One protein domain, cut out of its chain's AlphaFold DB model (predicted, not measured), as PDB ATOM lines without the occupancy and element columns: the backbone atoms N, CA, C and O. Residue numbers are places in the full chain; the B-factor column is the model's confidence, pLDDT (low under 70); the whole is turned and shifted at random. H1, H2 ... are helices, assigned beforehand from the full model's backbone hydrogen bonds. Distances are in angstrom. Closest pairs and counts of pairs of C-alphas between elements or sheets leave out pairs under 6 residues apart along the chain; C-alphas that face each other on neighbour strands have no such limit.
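This is residues 72 to 165 of the 166 residues of an uncharacterized protein of Methylobacterium sp. Leaf104 (UniProt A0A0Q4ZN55). Two helices, H2 and H4, cross in the middle of a compact helical body; H1 packs across one side of this pair and H5 covers the other. Short H3 makes the turn between H2 and H4 at one end. The printed part has 94 residues, with five named helices in the order H1 to H5 and no named strand: all helix, with mostly crossed packing. The radius of gyration of the C-alphas is 12.1 A, and the rounded outline spans 33 by 25 by 21 A.

H1, residues 72 to 86, touches residues 104 to 112 of H2, residues 98 to 115, at a steep tilt of 57 degrees, opposite ways; the closest C-alphas, of Val 79 and Ala 108, are 4.8 A apart. H3, residues 118 to 123, only just touches H1, through Val 72 alone, with 3 pairs of C-alphas within 8 A; the closest are those of Val 72 and Leu 120, 6.7 A. H4, residues 126 to 137, touches H2 at 50 degrees, a steep tilt, opposite ways, with the C-alphas of Val 109 and Gly 131 closest at 5.8 A. H5, residues 146 to 163, touches H2 at a steep tilt of 39 degrees, the same way, closest at the C-alphas of Ala 106 and Ala 153, 4.6 A. H4 and H5 form a helical hairpin, closest at the C-alphas of Asp 128 and Leu 154, 6.7 A. H1 and H5 are apart. Every O i to N i+4 pair is within hydrogen-bond range in H1, H2, H3 and H4, and 12 of 14 in H5.

H1 begins at C-alpha 72 (36.604, -14.725, -41.280) and is 20.7 A long. H2 measures 25.6 A, H3 8.6 A and H4 16.7 A. H5 measures 24.4 A and ends at C-alpha 163 (13.139, -25.244, -44.299).

The two C-alphas farthest apart, of Glu 142 and Arg 165, are 36.7 A apart. The printed part has no cut; H1 to H2 is a long link of 11 residues. Mean pLDDT of the printed part is 88.3, with residues 92 and 165 under 70.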
ATOM      1  N   VAL A  72      37.338 -13.717 -42.060       95.81
ATOM      2  CA  VAL A  72      36.604 -14.725 -41.280       95.81
ATOM      3  C   VAL A  72      36.532 -14.313 -39.813       95.81
ATOM      4  O   VAL A  72      35.469 -14.379 -39.207       95.81
ATOM      5  N   GLU A  73      37.631 -13.842 -39.240       95.00
ATOM      6  CA  GLU A  73      37.676 -13.414 -37.845       95.00
ATOM      7  C   GLU A  73      36.806 -12.168 -37.593       95.00
ATOM      8  O   GLU A  73      36.082 -12.097 -36.603       95.00
ATOM      9  N   ARG A  74      36.819 -11.192 -38.514       95.19
ATOM     10  CA  ARG A  74      35.910 -10.031 -38.477       95.19
ATOM     11  C   ARG A  74      34.450 -10.452 -38.593       95.19
ATOM     12  O   ARG A  74      33.626  -9.937 -37.847       95.19
ATOM     13  N   LEU A  75      34.140 -11.391 -39.487       94.94
ATOM     14  CA  LEU A  75      32.796 -11.945 -39.606       94.94
ATOM     15  C   LEU A  75      32.354 -12.559 -38.274       94.94
ATOM     16  O   LEU A  75      31.313 -12.161 -37.764       94.94
ATOM     17  N   VAL A  76      33.156 -13.468 -37.707       94.94
ATOM     18  CA  VAL A  76      32.866 -14.162 -36.439       94.94
ATOM     19  C   VAL A  76      32.619 -13.163 -35.310       94.94
ATOM     20  O   VAL A  76      31.595 -13.262 -34.639       94.94
ATOM     21  N   ARG A  77      33.499 -12.168 -35.138       94.25
ATOM     22  CA  ARG A  77      33.322 -11.117 -34.124       94.25
ATOM     23  C   ARG A  77      32.014 -10.355 -34.312       94.25
ATOM     24  O   ARG A  77      31.233 -10.257 -33.375       94.25
ATOM     25  N   ASN A  78      31.737  -9.889 -35.530       94.75
ATOM     26  CA  ASN A  78      30.543  -9.095 -35.814       94.75
ATOM     27  C   ASN A  78      29.244  -9.879 -35.575       94.75
ATOM     28  O   ASN A  78      28.283  -9.326 -35.042       94.75
ATOM     29  N   VAL A  79      29.192 -11.156 -35.971       93.81
ATOM     30  CA  VAL A  79      27.984 -11.975 -35.770       93.81
ATOM     31  C   VAL A  79      27.808 -12.389 -34.313       93.81
ATOM     32  O   VAL A  79      26.676 -12.412 -33.838       93.81
ATOM     33  N   ALA A  80      28.902 -12.661 -33.593       92.31
ATOM     34  CA  ALA A  80      28.862 -12.951 -32.163       92.31
ATOM     35  C   ALA A  80      28.391 -11.724 -31.369       92.31
ATOM     36  O   ALA A  80      27.478 -11.838 -30.556       92.31
ATOM     37  N   ASP A  81      28.936 -10.541 -31.665       92.62
ATOM     38  CA  ASP A  81      28.522  -9.277 -31.052       92.62
ATOM     39  C   ASP A  81      27.044  -8.973 -31.300       92.62
ATOM     40  O   ASP A  81      26.316  -8.594 -30.381       92.62
ATOM     41  N   TYR A  82      26.585  -9.162 -32.538       92.62
ATOM     42  CA  TYR A  82      25.175  -9.014 -32.867       92.62
ATOM     43  C   TYR A  82      24.311  -9.988 -32.061       92.62
ATOM     44  O   TYR A  82      23.328  -9.574 -31.456       92.62
ATOM     45  N   ALA A  83      24.680 -11.269 -32.022       90.31
ATOM     46  CA  ALA A  83      23.879 -12.291 -31.362       90.31
ATOM     47  C   ALA A  83      23.816 -12.110 -29.840       90.31
ATOM     48  O   ALA A  83      22.751 -12.300 -29.257       90.31
ATOM     49  N   VAL A  84      24.910 -11.686 -29.201       90.00
ATOM     50  CA  VAL A  84      24.914 -11.329 -27.772       90.00
ATOM     51  C   VAL A  84      23.954 -10.171 -27.496       90.00
ATOM     52  O   VAL A  84      23.266 -10.191 -26.486       90.00
ATOM     53  N   ASN A  85      23.859  -9.190 -28.398       90.00
ATOM     54  CA  ASN A  85      22.927  -8.070 -28.240       90.00
ATOM     55  C   ASN A  85      21.479  -8.420 -28.626       90.00
ATOM     56  O   ASN A  85      20.549  -7.764 -28.165       90.00
ATOM     57  N   ALA A  86      21.276  -9.424 -29.481       88.81
ATOM     58  CA  ALA A  86      19.958  -9.826 -29.965       88.81
ATOM     59  C   ALA A  86      19.236 -10.811 -29.027       88.81
ATOM     60  O   ALA A  86      18.010 -10.911 -29.075       88.81
ATOM     61  N   VAL A  87      19.967 -11.552 -28.187       85.00
ATOM     62  CA  VAL A  87      19.393 -12.565 -27.287       85.00
ATOM     63  C   VAL A  87      19.124 -11.975 -25.902       85.00
ATOM     64  O   VAL A  87      20.035 -11.541 -25.200       85.00
ATOM     65  N   ALA A  88      17.863 -12.022 -25.467       76.06
ATOM     66  CA  ALA A  88      17.475 -11.607 -24.124       76.06
ATOM     67  C   ALA A  88      18.222 -12.422 -23.050       76.06
ATOM     68  O   ALA A  88      18.238 -13.651 -23.080       76.06
ATOM     69  N   GLY A  89      18.844 -11.729 -22.093       72.62
ATOM     70  CA  GLY A  89      19.627 -12.352 -21.019       72.62
ATOM     71  C   GLY A  89      21.106 -12.585 -21.350       72.62
ATOM     72  O   GLY A  89      21.878 -12.876 -20.435       72.62
ATOM     73  N   ALA A  90      21.531 -12.391 -22.602       75.19
ATOM     74  CA  ALA A  90      22.943 -12.289 -22.949       75.19
ATOM     75  C   ALA A  90      23.418 -10.846 -22.711       75.19
ATOM     76  O   ALA A  90      22.837  -9.887 -23.211       75.19
ATOM     77  N   ALA A  91      24.457 -10.677 -21.892       74.06
ATOM     78  CA  ALA A  91      25.053  -9.374 -21.616       74.06
ATOM     79  C   ALA A  91      26.549  -9.437 -21.914       74.06
ATOM     80  O   ALA A  91      27.245 -10.340 -21.439       74.06
ATOM     81  N   ARG A  92      27.049  -8.472 -22.694       69.81
ATOM     82  CA  ARG A  92      28.469  -8.384 -23.047       69.81
ATOM     83  C   ARG A  92      29.319  -8.321 -21.771       69.81
ATOM     84  O   ARG A  92      29.088  -7.476 -20.911       69.81
ATOM     85  N   GLY A  93      30.296  -9.222 -21.660       70.81
ATOM     86  CA  GLY A  93      31.202  -9.307 -20.510       70.81
ATOM     87  C   GLY A  93      30.718 -10.182 -19.349       70.81
ATOM     88  O   GLY A  93      31.434 -10.291 -18.358       70.81
ATOM     89  N   ARG A  94      29.548 -10.831 -19.450       76.19
ATOM     90  CA  ARG A  94      29.116 -11.859 -18.487       76.19
ATOM     91  C   ARG A  94      29.288 -13.260 -19.063       76.19
ATOM     92  O   ARG A  94      29.155 -13.452 -20.269       76.19
ATOM     93  N   THR A  95      29.562 -14.228 -18.191       83.25
ATOM     94  CA  THR A  95      29.572 -15.645 -18.561       83.25
ATOM     95  C   THR A  95      28.165 -16.078 -18.960       83.25
ATOM     96  O   THR A  95      27.187 -15.826 -18.253       83.25
ATOM     97  N   LEU A  96      28.048 -16.692 -20.135       82.00
ATOM     98  CA  LEU A  96      26.769 -17.154 -20.659       82.00
ATOM     99  C   LEU A  96      26.476 -18.567 -20.142       82.00
ATOM    100  O   LEU A  96      27.313 -19.466 -20.248       82.00
ATOM    101  N   THR A  97      25.268 -18.768 -19.615       85.50
ATOM    102  CA  THR A  97      24.776 -20.096 -19.228       85.50
ATOM    103  C   THR A  97      24.506 -20.951 -20.466       85.50
ATOM    104  O   THR A  97      24.252 -20.426 -21.549       85.50
ATOM    105  N   VAL A  98      24.504 -22.277 -20.316       85.12
ATOM    106  CA  VAL A  98      24.269 -23.246 -21.406       85.12
ATOM    107  C   VAL A  98      23.066 -22.911 -22.316       85.12
ATOM    108  O   VAL A  98      23.244 -22.873 -23.540       85.12
ATOM    109  N   PRO A  99      21.851 -22.623 -21.797       84.69
ATOM    110  CA  PRO A  99      20.711 -22.310 -22.660       84.69
ATOM    111  C   PRO A  99      20.885 -20.981 -23.409       84.69
ATOM    112  O   PRO A  99      20.587 -20.909 -24.599       84.69
ATOM    113  N   VAL A 100      21.425 -19.947 -22.754       85.62
ATOM    114  CA  VAL A 100      21.650 -18.634 -23.383       85.62
ATOM    115  C   VAL A 100      22.772 -18.716 -24.421       85.62
ATOM    116  O   VAL A 100      22.626 -18.202 -25.527       85.62
ATOM    117  N   GLY A 101      23.859 -19.428 -24.114       85.00
ATOM    118  CA  GLY A 101      24.975 -19.668 -25.028       85.00
ATOM    119  C   GLY A 101      24.538 -20.389 -26.303       85.00
ATOM    120  O   GLY A 101      24.896 -19.963 -27.397       85.00
ATOM    121  N   SER A 102      23.687 -21.414 -26.184       88.62
ATOM    122  CA  SER A 102      23.107 -22.115 -27.342       88.62
ATOM    123  C   SER A 102      22.327 -21.174 -28.266       88.62
ATOM    124  O   SER A 102      22.482 -21.230 -29.487       88.62
ATOM    125  N   LEU A 103      21.508 -20.284 -27.692       89.75
ATOM    126  CA  LEU A 103      20.710 -19.319 -28.453       89.75
ATOM    127  C   LEU A 103      21.587 -18.277 -29.153       89.75
ATOM    128  O   LEU A 103      21.365 -17.979 -30.326       89.75
ATOM    129  N   VAL A 104      22.610 -17.763 -28.464       91.06
ATOM    130  CA  VAL A 104      23.574 -16.818 -29.043       91.06
ATOM    131  C   VAL A 104      24.332 -17.466 -30.201       91.06
ATOM    132  O   VAL A 104      24.450 -16.860 -31.264       91.06
ATOM    133  N   ILE A 105      24.795 -18.710 -30.052       92.00
ATOM    134  CA  ILE A 105      25.496 -19.426 -31.128       92.00
ATOM    135  C   ILE A 105      24.564 -19.641 -32.326       92.00
ATOM    136  O   ILE A 105      24.953 -19.347 -33.455       92.00
ATOM    137  N   ALA A 106      23.328 -20.098 -32.100       92.00
ATOM    138  CA  ALA A 106      22.356 -20.302 -33.173       92.00
ATOM    139  C   ALA A 106      22.052 -18.993 -33.923       92.00
ATOM    140  O   ALA A 106      22.095 -18.963 -35.154       92.00
ATOM    141  N   GLY A 107      21.820 -17.899 -33.191       91.69
ATOM    142  CA  GLY A 107      21.574 -16.576 -33.767       91.69
ATOM    143  C   GLY A 107      22.775 -16.022 -34.537       91.69
ATOM    144  O   GLY A 107      22.610 -15.481 -35.629       91.69
ATOM    145  N   ALA A 108      23.992 -16.204 -34.020       92.75
ATOM    146  CA  ALA A 108      25.221 -15.777 -34.687       92.75
ATOM    147  C   ALA A 108      25.455 -16.541 -35.994       92.75
ATOM    148  O   ALA A 108      25.796 -15.942 -37.016       92.75
ATOM    149  N   VAL A 109      25.243 -17.861 -35.980       93.69
ATOM    150  CA  VAL A 109      25.376 -18.702 -37.174       93.69
ATOM    151  C   VAL A 109      24.352 -18.293 -38.226       93.69
ATOM    152  O   VAL A 109      24.752 -18.047 -39.361       93.69
ATOM    153  N   GLN A 110      23.073 -18.137 -37.863       92.31
ATOM    154  CA  GLN A 110      22.044 -17.677 -38.808       92.31
ATOM    155  C   GLN A 110      22.377 -16.307 -39.386       92.31
ATOM    156  O   GLN A 110      22.476 -16.153 -40.600       92.31
ATOM    157  N   ARG A 111      22.707 -15.334 -38.526       93.19
ATOM    158  CA  ARG A 111      23.114 -14.000 -38.972       93.19
ATOM    159  C   ARG A 111      24.289 -14.059 -39.945       93.19
ATOM    160  O   ARG A 111      24.313 -13.292 -40.906       93.19
ATOM    161  N   GLY A 112      25.258 -14.938 -39.694       92.69
ATOM    162  CA  GLY A 112      26.400 -15.157 -40.572       92.69
ATOM    163  C   GLY A 112      26.019 -15.761 -41.920       92.69
ATOM    164  O   GLY A 112      26.566 -15.334 -42.931       92.69
ATOM    165  N   LEU A 113      25.071 -16.697 -41.958       92.62
ATOM    166  CA  LEU A 113      24.549 -17.248 -43.211       92.62
ATOM    167  C   LEU A 113      23.790 -16.201 -44.033       92.62
ATOM    168  O   LEU A 113      23.921 -16.202 -45.254       92.62
ATOM    169  N   ASP A 114      23.077 -15.296 -43.366       92.75
ATOM    170  CA  ASP A 114      22.265 -14.271 -44.024       92.75
ATOM    171  C   ASP A 114      23.086 -13.060 -44.496       92.75
ATOM    172  O   ASP A 114      22.807 -12.486 -45.545       92.75
ATOM    173  N   ALA A 115      24.102 -12.627 -43.732       91.81
ATOM    174  CA  ALA A 115      24.936 -11.471 -44.104       91.81
ATOM    175  C   ALA A 115      26.108 -11.815 -45.011       91.81
ATOM    176  O   ALA A 115      26.558 -10.957 -45.774       91.81
ATOM    177  N   ALA A 116      26.722 -12.982 -44.812       91.88
ATOM    178  CA  ALA A 116      28.036 -13.229 -45.372       91.88
ATOM    179  C   ALA A 116      27.934 -13.825 -46.776       91.88
ATOM    180  O   ALA A 116      27.111 -14.704 -47.036       91.88
ATOM    181  N   PRO A 117      28.834 -13.434 -47.690       92.62
ATOM    182  CA  PRO A 117      28.904 -14.082 -48.984       92.62
ATOM    183  C   PRO A 117      29.287 -15.561 -48.811       92.62
ATOM    184  O   PRO A 117      30.171 -15.908 -48.025       92.62
ATOM    185  N   GLY A 118      28.666 -16.452 -49.588       92.38
ATOM    186  CA  GLY A 118      28.804 -17.905 -49.403       92.38
ATOM    187  C   GLY A 118      30.233 -18.453 -49.533       92.38
ATOM    188  O   GLY A 118      30.548 -19.505 -48.978       92.38
ATOM    189  N   TRP A 119      31.141 -17.758 -50.230       93.69
ATOM    190  CA  TRP A 119      32.563 -18.127 -50.252       93.69
ATOM    191  C   TRP A 119      33.240 -17.917 -48.890       93.69
ATOM    192  O   TRP A 119      34.088 -18.723 -48.511       93.69
ATOM    193  N   LEU A 120      32.842 -16.888 -48.136       92.75
ATOM    194  CA  LEU A 120      33.412 -16.564 -46.830       92.75
ATOM    195  C   LEU A 120      32.897 -17.528 -45.761       92.75
ATOM    196  O   LEU A 120      33.672 -17.998 -44.934       92.75
ATOM    197  N   VAL A 121      31.620 -17.912 -45.845       93.31
ATOM    198  CA  VAL A 121      31.050 -18.985 -45.014       93.31
ATOM    199  C   VAL A 121      31.790 -20.303 -45.258       93.31
ATOM    200  O   VAL A 121      32.155 -20.993 -44.312       93.31
ATOM    201  N   ARG A 122      32.091 -20.644 -46.519       93.62
ATOM    202  CA  ARG A 122      32.910 -21.829 -46.836       93.62
ATOM    203  C   ARG A 122      34.330 -21.717 -46.283       93.62
ATOM    204  O   ARG A 122      34.807 -22.676 -45.688       93.62
ATOM    205  N   ALA A 123      34.974 -20.555 -46.404       92.00
ATOM    206  CA  ALA A 123      36.289 -20.306 -45.805       92.00
ATOM    207  C   ALA A 123      36.267 -20.385 -44.266       92.00
ATOM    208  O   ALA A 123      37.264 -20.745 -43.639       92.00
ATOM    209  N   ALA A 124      35.122 -20.101 -43.639       90.56
ATOM    210  CA  ALA A 124      34.930 -20.296 -42.211       90.56
ATOM    211  C   ALA A 124      34.810 -21.780 -41.806       90.56
ATOM    212  O   ALA A 124      34.934 -22.067 -40.618       90.56
ATOM    213  N   GLY A 125      34.663 -22.708 -42.758       91.19
ATOM    214  CA  GLY A 125      34.398 -24.128 -42.507       91.19
ATOM    215  C   GLY A 125      32.915 -24.494 -42.612       91.19
ATOM    216  O   GLY A 125      32.495 -25.515 -42.079       91.19
ATOM    217  N   GLY A 126      32.104 -23.665 -43.278       92.06
ATOM    218  CA  GLY A 126      30.665 -23.882 -43.405       92.06
ATOM    219  C   GLY A 126      29.899 -23.510 -42.135       92.06
ATOM    220  O   GLY A 126      30.353 -22.684 -41.347       92.06
ATOM    221  N   ILE A 127      28.719 -24.111 -41.962       92.25
ATOM    222  CA  ILE A 127      27.863 -23.887 -40.785       92.25
ATOM    223  C   ILE A 127      28.578 -24.341 -39.511       92.25
ATOM    224  O   ILE A 127      28.659 -23.574 -38.552       92.25
ATOM    225  N   ASP A 128      29.146 -25.546 -39.531       92.75
ATOM    226  CA  ASP A 128      29.768 -26.148 -38.350       92.75
ATOM    227  C   ASP A 128      31.039 -25.390 -37.943       92.75
ATOM    228  O   ASP A 128      31.185 -24.996 -36.786       92.75
ATOM    229  N   GLY A 129      31.913 -25.071 -38.908       92.38
ATOM    230  CA  GLY A 129      33.136 -24.312 -38.635       92.38
ATOM    231  C   GLY A 129      32.882 -22.874 -38.174       92.38
ATOM    232  O   GLY A 129      33.626 -22.350 -37.341       92.38
ATOM    233  N   LEU A 130      31.819 -22.228 -38.671       93.25
ATOM    234  CA  LEU A 130      31.403 -20.914 -38.180       93.25
ATOM    235  C   LEU A 130      30.888 -21.004 -36.738       93.25
ATOM    236  O   LEU A 130      31.309 -20.208 -35.899       93.25
ATOM    237  N   GLY A 131      30.030 -21.984 -36.441       92.38
ATOM    238  CA  GLY A 131      29.500 -22.203 -35.096       92.38
ATOM    239  C   GLY A 131      30.592 -22.497 -34.072       92.38
ATOM    240  O   GLY A 131      30.584 -21.917 -32.989       92.38
ATOM    241  N   GLU A 132      31.584 -23.313 -34.427       93.75
ATOM    242  CA  GLU A 132      32.705 -23.615 -33.534       93.75
ATOM    243  C   GLU A 132      33.594 -22.391 -33.263       93.75
ATOM    244  O   GLU A 132      34.025 -22.158 -32.132       93.75
ATOM    245  N   LYS A 133      33.834 -21.557 -34.282       94.44
ATOM    246  CA  LYS A 133      34.582 -20.300 -34.111       94.44
ATOM    247  C   LYS A 133      33.839 -19.312 -33.216       94.44
ATOM    248  O   LYS A 133      34.476 -18.668 -32.387       94.44
ATOM    249  N   VAL A 134      32.514 -19.222 -33.351       92.62
ATOM    250  CA  VAL A 134      31.682 -18.407 -32.457       92.62
ATOM    251  C   VAL A 134      31.726 -18.964 -31.035       92.62
ATOM    252  O   VAL A 134      32.019 -18.208 -30.115       92.62
ATOM    253  N   PHE A 135      31.530 -20.272 -30.850       91.62
ATOM    254  CA  PHE A 135      31.623 -20.935 -29.545       91.62
ATOM    255  C   PHE A 135      32.948 -20.618 -28.835       91.62
ATOM    256  O   PHE A 135      32.938 -20.212 -27.679       91.62
ATOM    257  N   ARG A 136      34.079 -20.692 -29.550       90.81
ATOM    258  CA  ARG A 136      35.407 -20.363 -29.002       90.81
ATOM    259  C   ARG A 136      35.580 -18.881 -28.646       90.81
ATOM    260  O   ARG A 136      36.413 -18.554 -27.809       90.81
ATOM    261  N   SER A 137      34.842 -17.986 -29.299       88.00
ATOM    262  CA  SER A 137      34.926 -16.542 -29.048       88.00
ATOM    263  C   SER A 137      34.088 -16.069 -27.857       88.00
ATOM    264  O   SER A 137      34.301 -14.959 -27.371       88.00
ATOM    265  N   LEU A 138      33.127 -16.878 -27.398       86.25
ATOM    266  CA  LEU A 138      32.184 -16.486 -26.355       86.25
ATOM    267  C   LEU A 138      32.710 -16.830 -24.952       86.25
ATOM    268  O   LEU A 138      33.220 -17.930 -24.742       86.25
ATOM    269  N   PRO A 139      32.527 -15.937 -23.961       82.88
ATOM    270  CA  PRO A 139      32.769 -16.262 -22.562       82.88
ATOM    271  C   PRO A 139      31.627 -17.145 -22.044       82.88
ATOM    272  O   PRO A 139      30.558 -16.663 -21.664       82.88
ATOM    273  N   LEU A 140      31.833 -18.456 -22.070       82.25
ATOM    274  CA  LEU A 140      30.861 -19.440 -21.600       82.25
ATOM    275  C   LEU A 140      31.170 -19.868 -20.159       82.25
ATOM    276  O   LEU A 140      32.314 -19.786 -19.716       82.25
ATOM    277  N   ALA A 141      30.142 -20.295 -19.426       80.81
ATOM    278  CA  ALA A 141      30.321 -20.904 -18.108       80.81
ATOM    279  C   ALA A 141      31.101 -22.234 -18.205       80.81
ATOM    280  O   ALA A 141      31.096 -22.866 -19.263       80.81
ATOM    281  N   GLU A 142      31.765 -22.672 -17.128       78.62
ATOM    282  CA  GLU A 142      32.620 -23.878 -17.140       78.62
ATOM    283  C   GLU A 142      31.853 -25.156 -17.508       78.62
ATOM    284  O   GLU A 142      32.414 -26.098 -18.063       78.62
ATOM    285  N   GLU A 143      30.543 -25.177 -17.266       80.88
ATOM    286  CA  GLU A 143      29.676 -26.307 -17.581       80.88
ATOM    287  C   GLU A 143      29.301 -26.357 -19.072       80.88
ATOM    288  O   GLU A 143      28.694 -27.330 -19.534       80.88
ATOM    289  N   ALA A 144      29.621 -25.318 -19.849       76.94
ATOM    290  CA  ALA A 144      29.334 -25.258 -21.273       76.94
ATOM    291  C   ALA A 144      30.325 -26.108 -22.073       76.94
ATOM    292  O   ALA A 144      31.519 -25.838 -22.166       76.94
ATOM    293  N   THR A 145      29.787 -27.126 -22.729       84.88
ATOM    294  CA  THR A 145      30.527 -28.070 -23.559       84.88
ATOM    295  C   THR A 145      29.969 -28.084 -24.974       84.88
ATOM    296  O   THR A 145      28.828 -27.692 -25.235       84.88
ATOM    297  N   VAL A 146      30.750 -28.615 -25.913       86.12
ATOM    298  CA  VAL A 146      30.309 -28.813 -27.302       86.12
ATOM    299  C   VAL A 146      29.003 -29.621 -27.380       86.12
ATOM    300  O   VAL A 146      28.138 -29.338 -28.211       86.12
ATOM    301  N   ALA A 147      28.827 -30.605 -26.495       86.75
ATOM    302  CA  ALA A 147      27.658 -31.478 -26.496       86.75
ATOM    303  C   ALA A 147      26.371 -30.758 -26.061       86.75
ATOM    304  O   ALA A 147      25.314 -31.006 -26.639       86.75
ATOM    305  N   ASN A 148      26.450 -29.866 -25.069       87.25
ATOM    306  CA  ASN A 148      25.268 -29.230 -24.479       87.25
ATOM    307  C   ASN A 148      24.957 -27.826 -25.029       87.25
ATOM    308  O   ASN A 148      23.819 -27.390 -24.894       87.25
ATOM    309  N   THR A 149      25.917 -27.144 -25.666       86.19
ATOM    310  CA  THR A 149      25.714 -25.791 -26.222       86.19
ATOM    311  C   THR A 149      25.824 -25.741 -27.739       86.19
ATOM    312  O   THR A 149      24.885 -25.336 -28.426       86.19
ATOM    313  N   LEU A 150      26.955 -26.190 -28.286       88.25
ATOM    314  CA  LEU A 150      27.229 -26.099 -29.718       88.25
ATOM    315  C   LEU A 150      26.343 -27.054 -30.528       88.25
ATOM    316  O   LEU A 150      25.743 -26.651 -31.521       88.25
ATOM    317  N   THR A 151      26.211 -28.309 -30.093       90.06
ATOM    318  CA  THR A 151      25.449 -29.329 -30.834       90.06
ATOM    319  C   THR A 151      23.964 -28.964 -30.980       90.06
ATOM    320  O   THR A 151      23.451 -29.033 -32.102       90.06
ATOM    321  N   PRO A 152      23.247 -28.528 -29.920       89.00
ATOM    322  CA  PRO A 152      21.872 -28.046 -30.061       89.00
ATOM    323  C   PRO A 152      21.751 -26.828 -30.984       89.00
ATOM    324  O   PRO A 152      20.847 -26.787 -31.820       89.00
ATOM    325  N   ALA A 153      22.683 -25.873 -30.888       88.50
ATOM    326  CA  ALA A 153      22.685 -24.674 -31.723       88.50
ATOM    327  C   ALA A 153      22.871 -24.997 -33.216       88.50
ATOM    328  O   ALA A 153      22.135 -24.487 -34.063       88.50
ATOM    329  N   LEU A 154      23.805 -25.896 -33.544       90.88
ATOM    330  CA  LEU A 154      24.034 -26.344 -34.918       90.88
ATOM    331  C   LEU A 154      22.825 -27.097 -35.476       90.88
ATOM    332  O   LEU A 154      22.417 -26.834 -36.606       90.88
ATOM    333  N   ARG A 155      22.198 -27.983 -34.691       90.62
ATOM    334  CA  ARG A 155      20.970 -28.682 -35.115       90.62
ATOM    335  C   ARG A 155      19.854 -27.704 -35.468       90.62
ATOM    336  O   ARG A 155      19.220 -27.869 -36.508       90.62
ATOM    337  N   ALA A 156      19.640 -26.681 -34.639       89.12
ATOM    338  CA  ALA A 156      18.666 -25.634 -34.929       89.12
ATOM    339  C   ALA A 156      19.008 -24.903 -36.236       89.12
ATOM    340  O   ALA A 156      18.127 -24.672 -37.065       89.12
ATOM    341  N   ALA A 157      20.293 -24.611 -36.461       88.75
ATOM    342  CA  ALA A 157      20.721 -23.905 -37.656       88.75
ATOM    343  C   ALA A 157      20.545 -24.718 -38.950       88.75
ATOM    344  O   ALA A 157      20.088 -24.192 -39.968       88.75
ATOM    345  N   TRP A 158      20.855 -26.012 -38.900       89.50
ATOM    346  CA  TRP A 158      20.630 -26.940 -40.005       89.50
ATOM    347  C   TRP A 158      19.143 -27.152 -40.296       89.50
ATOM    348  O   TRP A 158      18.755 -27.182 -41.464       89.50
ATOM    349  N   ALA A 159      18.308 -27.239 -39.257       90.06
ATOM    350  CA  ALA A 159      16.861 -27.346 -39.416       90.06
ATOM    351  C   ALA A 159      16.270 -26.113 -40.121       90.06
ATOM    352  O   ALA A 159      15.448 -26.265 -41.022       90.06
ATOM    353  N   GLU A 160      16.721 -24.906 -39.768       88.00
ATOM    354  CA  GLU A 160      16.288 -23.671 -40.437       88.00
ATOM    355  C   GLU A 160      16.669 -23.656 -41.918       88.00
ATOM    356  O   GLU A 160      15.850 -23.370 -42.792       88.00
ATOM    357  N   ARG A 161      17.903 -24.057 -42.224       86.12
ATOM    358  CA  ARG A 161      18.377 -24.124 -43.605       86.12
ATOM    359  C   ARG A 161      17.623 -25.154 -44.441       86.12
ATOM    360  O   ARG A 161      17.421 -24.929 -45.632       86.12
ATOM    361  N   ALA A 162      17.230 -26.276 -43.840       88.00
ATOM    362  CA  ALA A 162      16.421 -27.288 -44.509       88.00
ATOM    363  C   ALA A 162      15.026 -26.753 -44.869       88.00
ATOM    364  O   ALA A 162      14.542 -27.046 -45.954       88.00
ATOM    365  N   ARG A 163      14.424 -25.912 -44.013       86.69
ATOM    366  CA  ARG A 163      13.139 -25.244 -44.299       86.69
ATOM    367  C   ARG A 163      13.207 -24.266 -45.475       86.69
ATOM    368  O   ARG A 163      12.201 -24.044 -46.134       86.69
ATOM    369  N   HIS A 164      14.378 -23.684 -45.722       80.06
ATOM    370  CA  HIS A 164      14.588 -22.644 -46.733       80.06
ATOM    371  C   HIS A 164      15.122 -23.177 -48.075       80.06
ATOM    372  O   HIS A 164      15.436 -22.386 -48.967       80.06
ATOM    373  N   ARG A 165      15.252 -24.501 -48.247       69.12
ATOM    374  CA  ARG A 165      15.513 -25.102 -49.563       69.12
ATOM    375  C   ARG A 165      14.177 -25.447 -50.244       69.12
ATOM    376  O   ARG A 165      13.414 -26.185 -49.627       69.12
TER     377      ARG A 165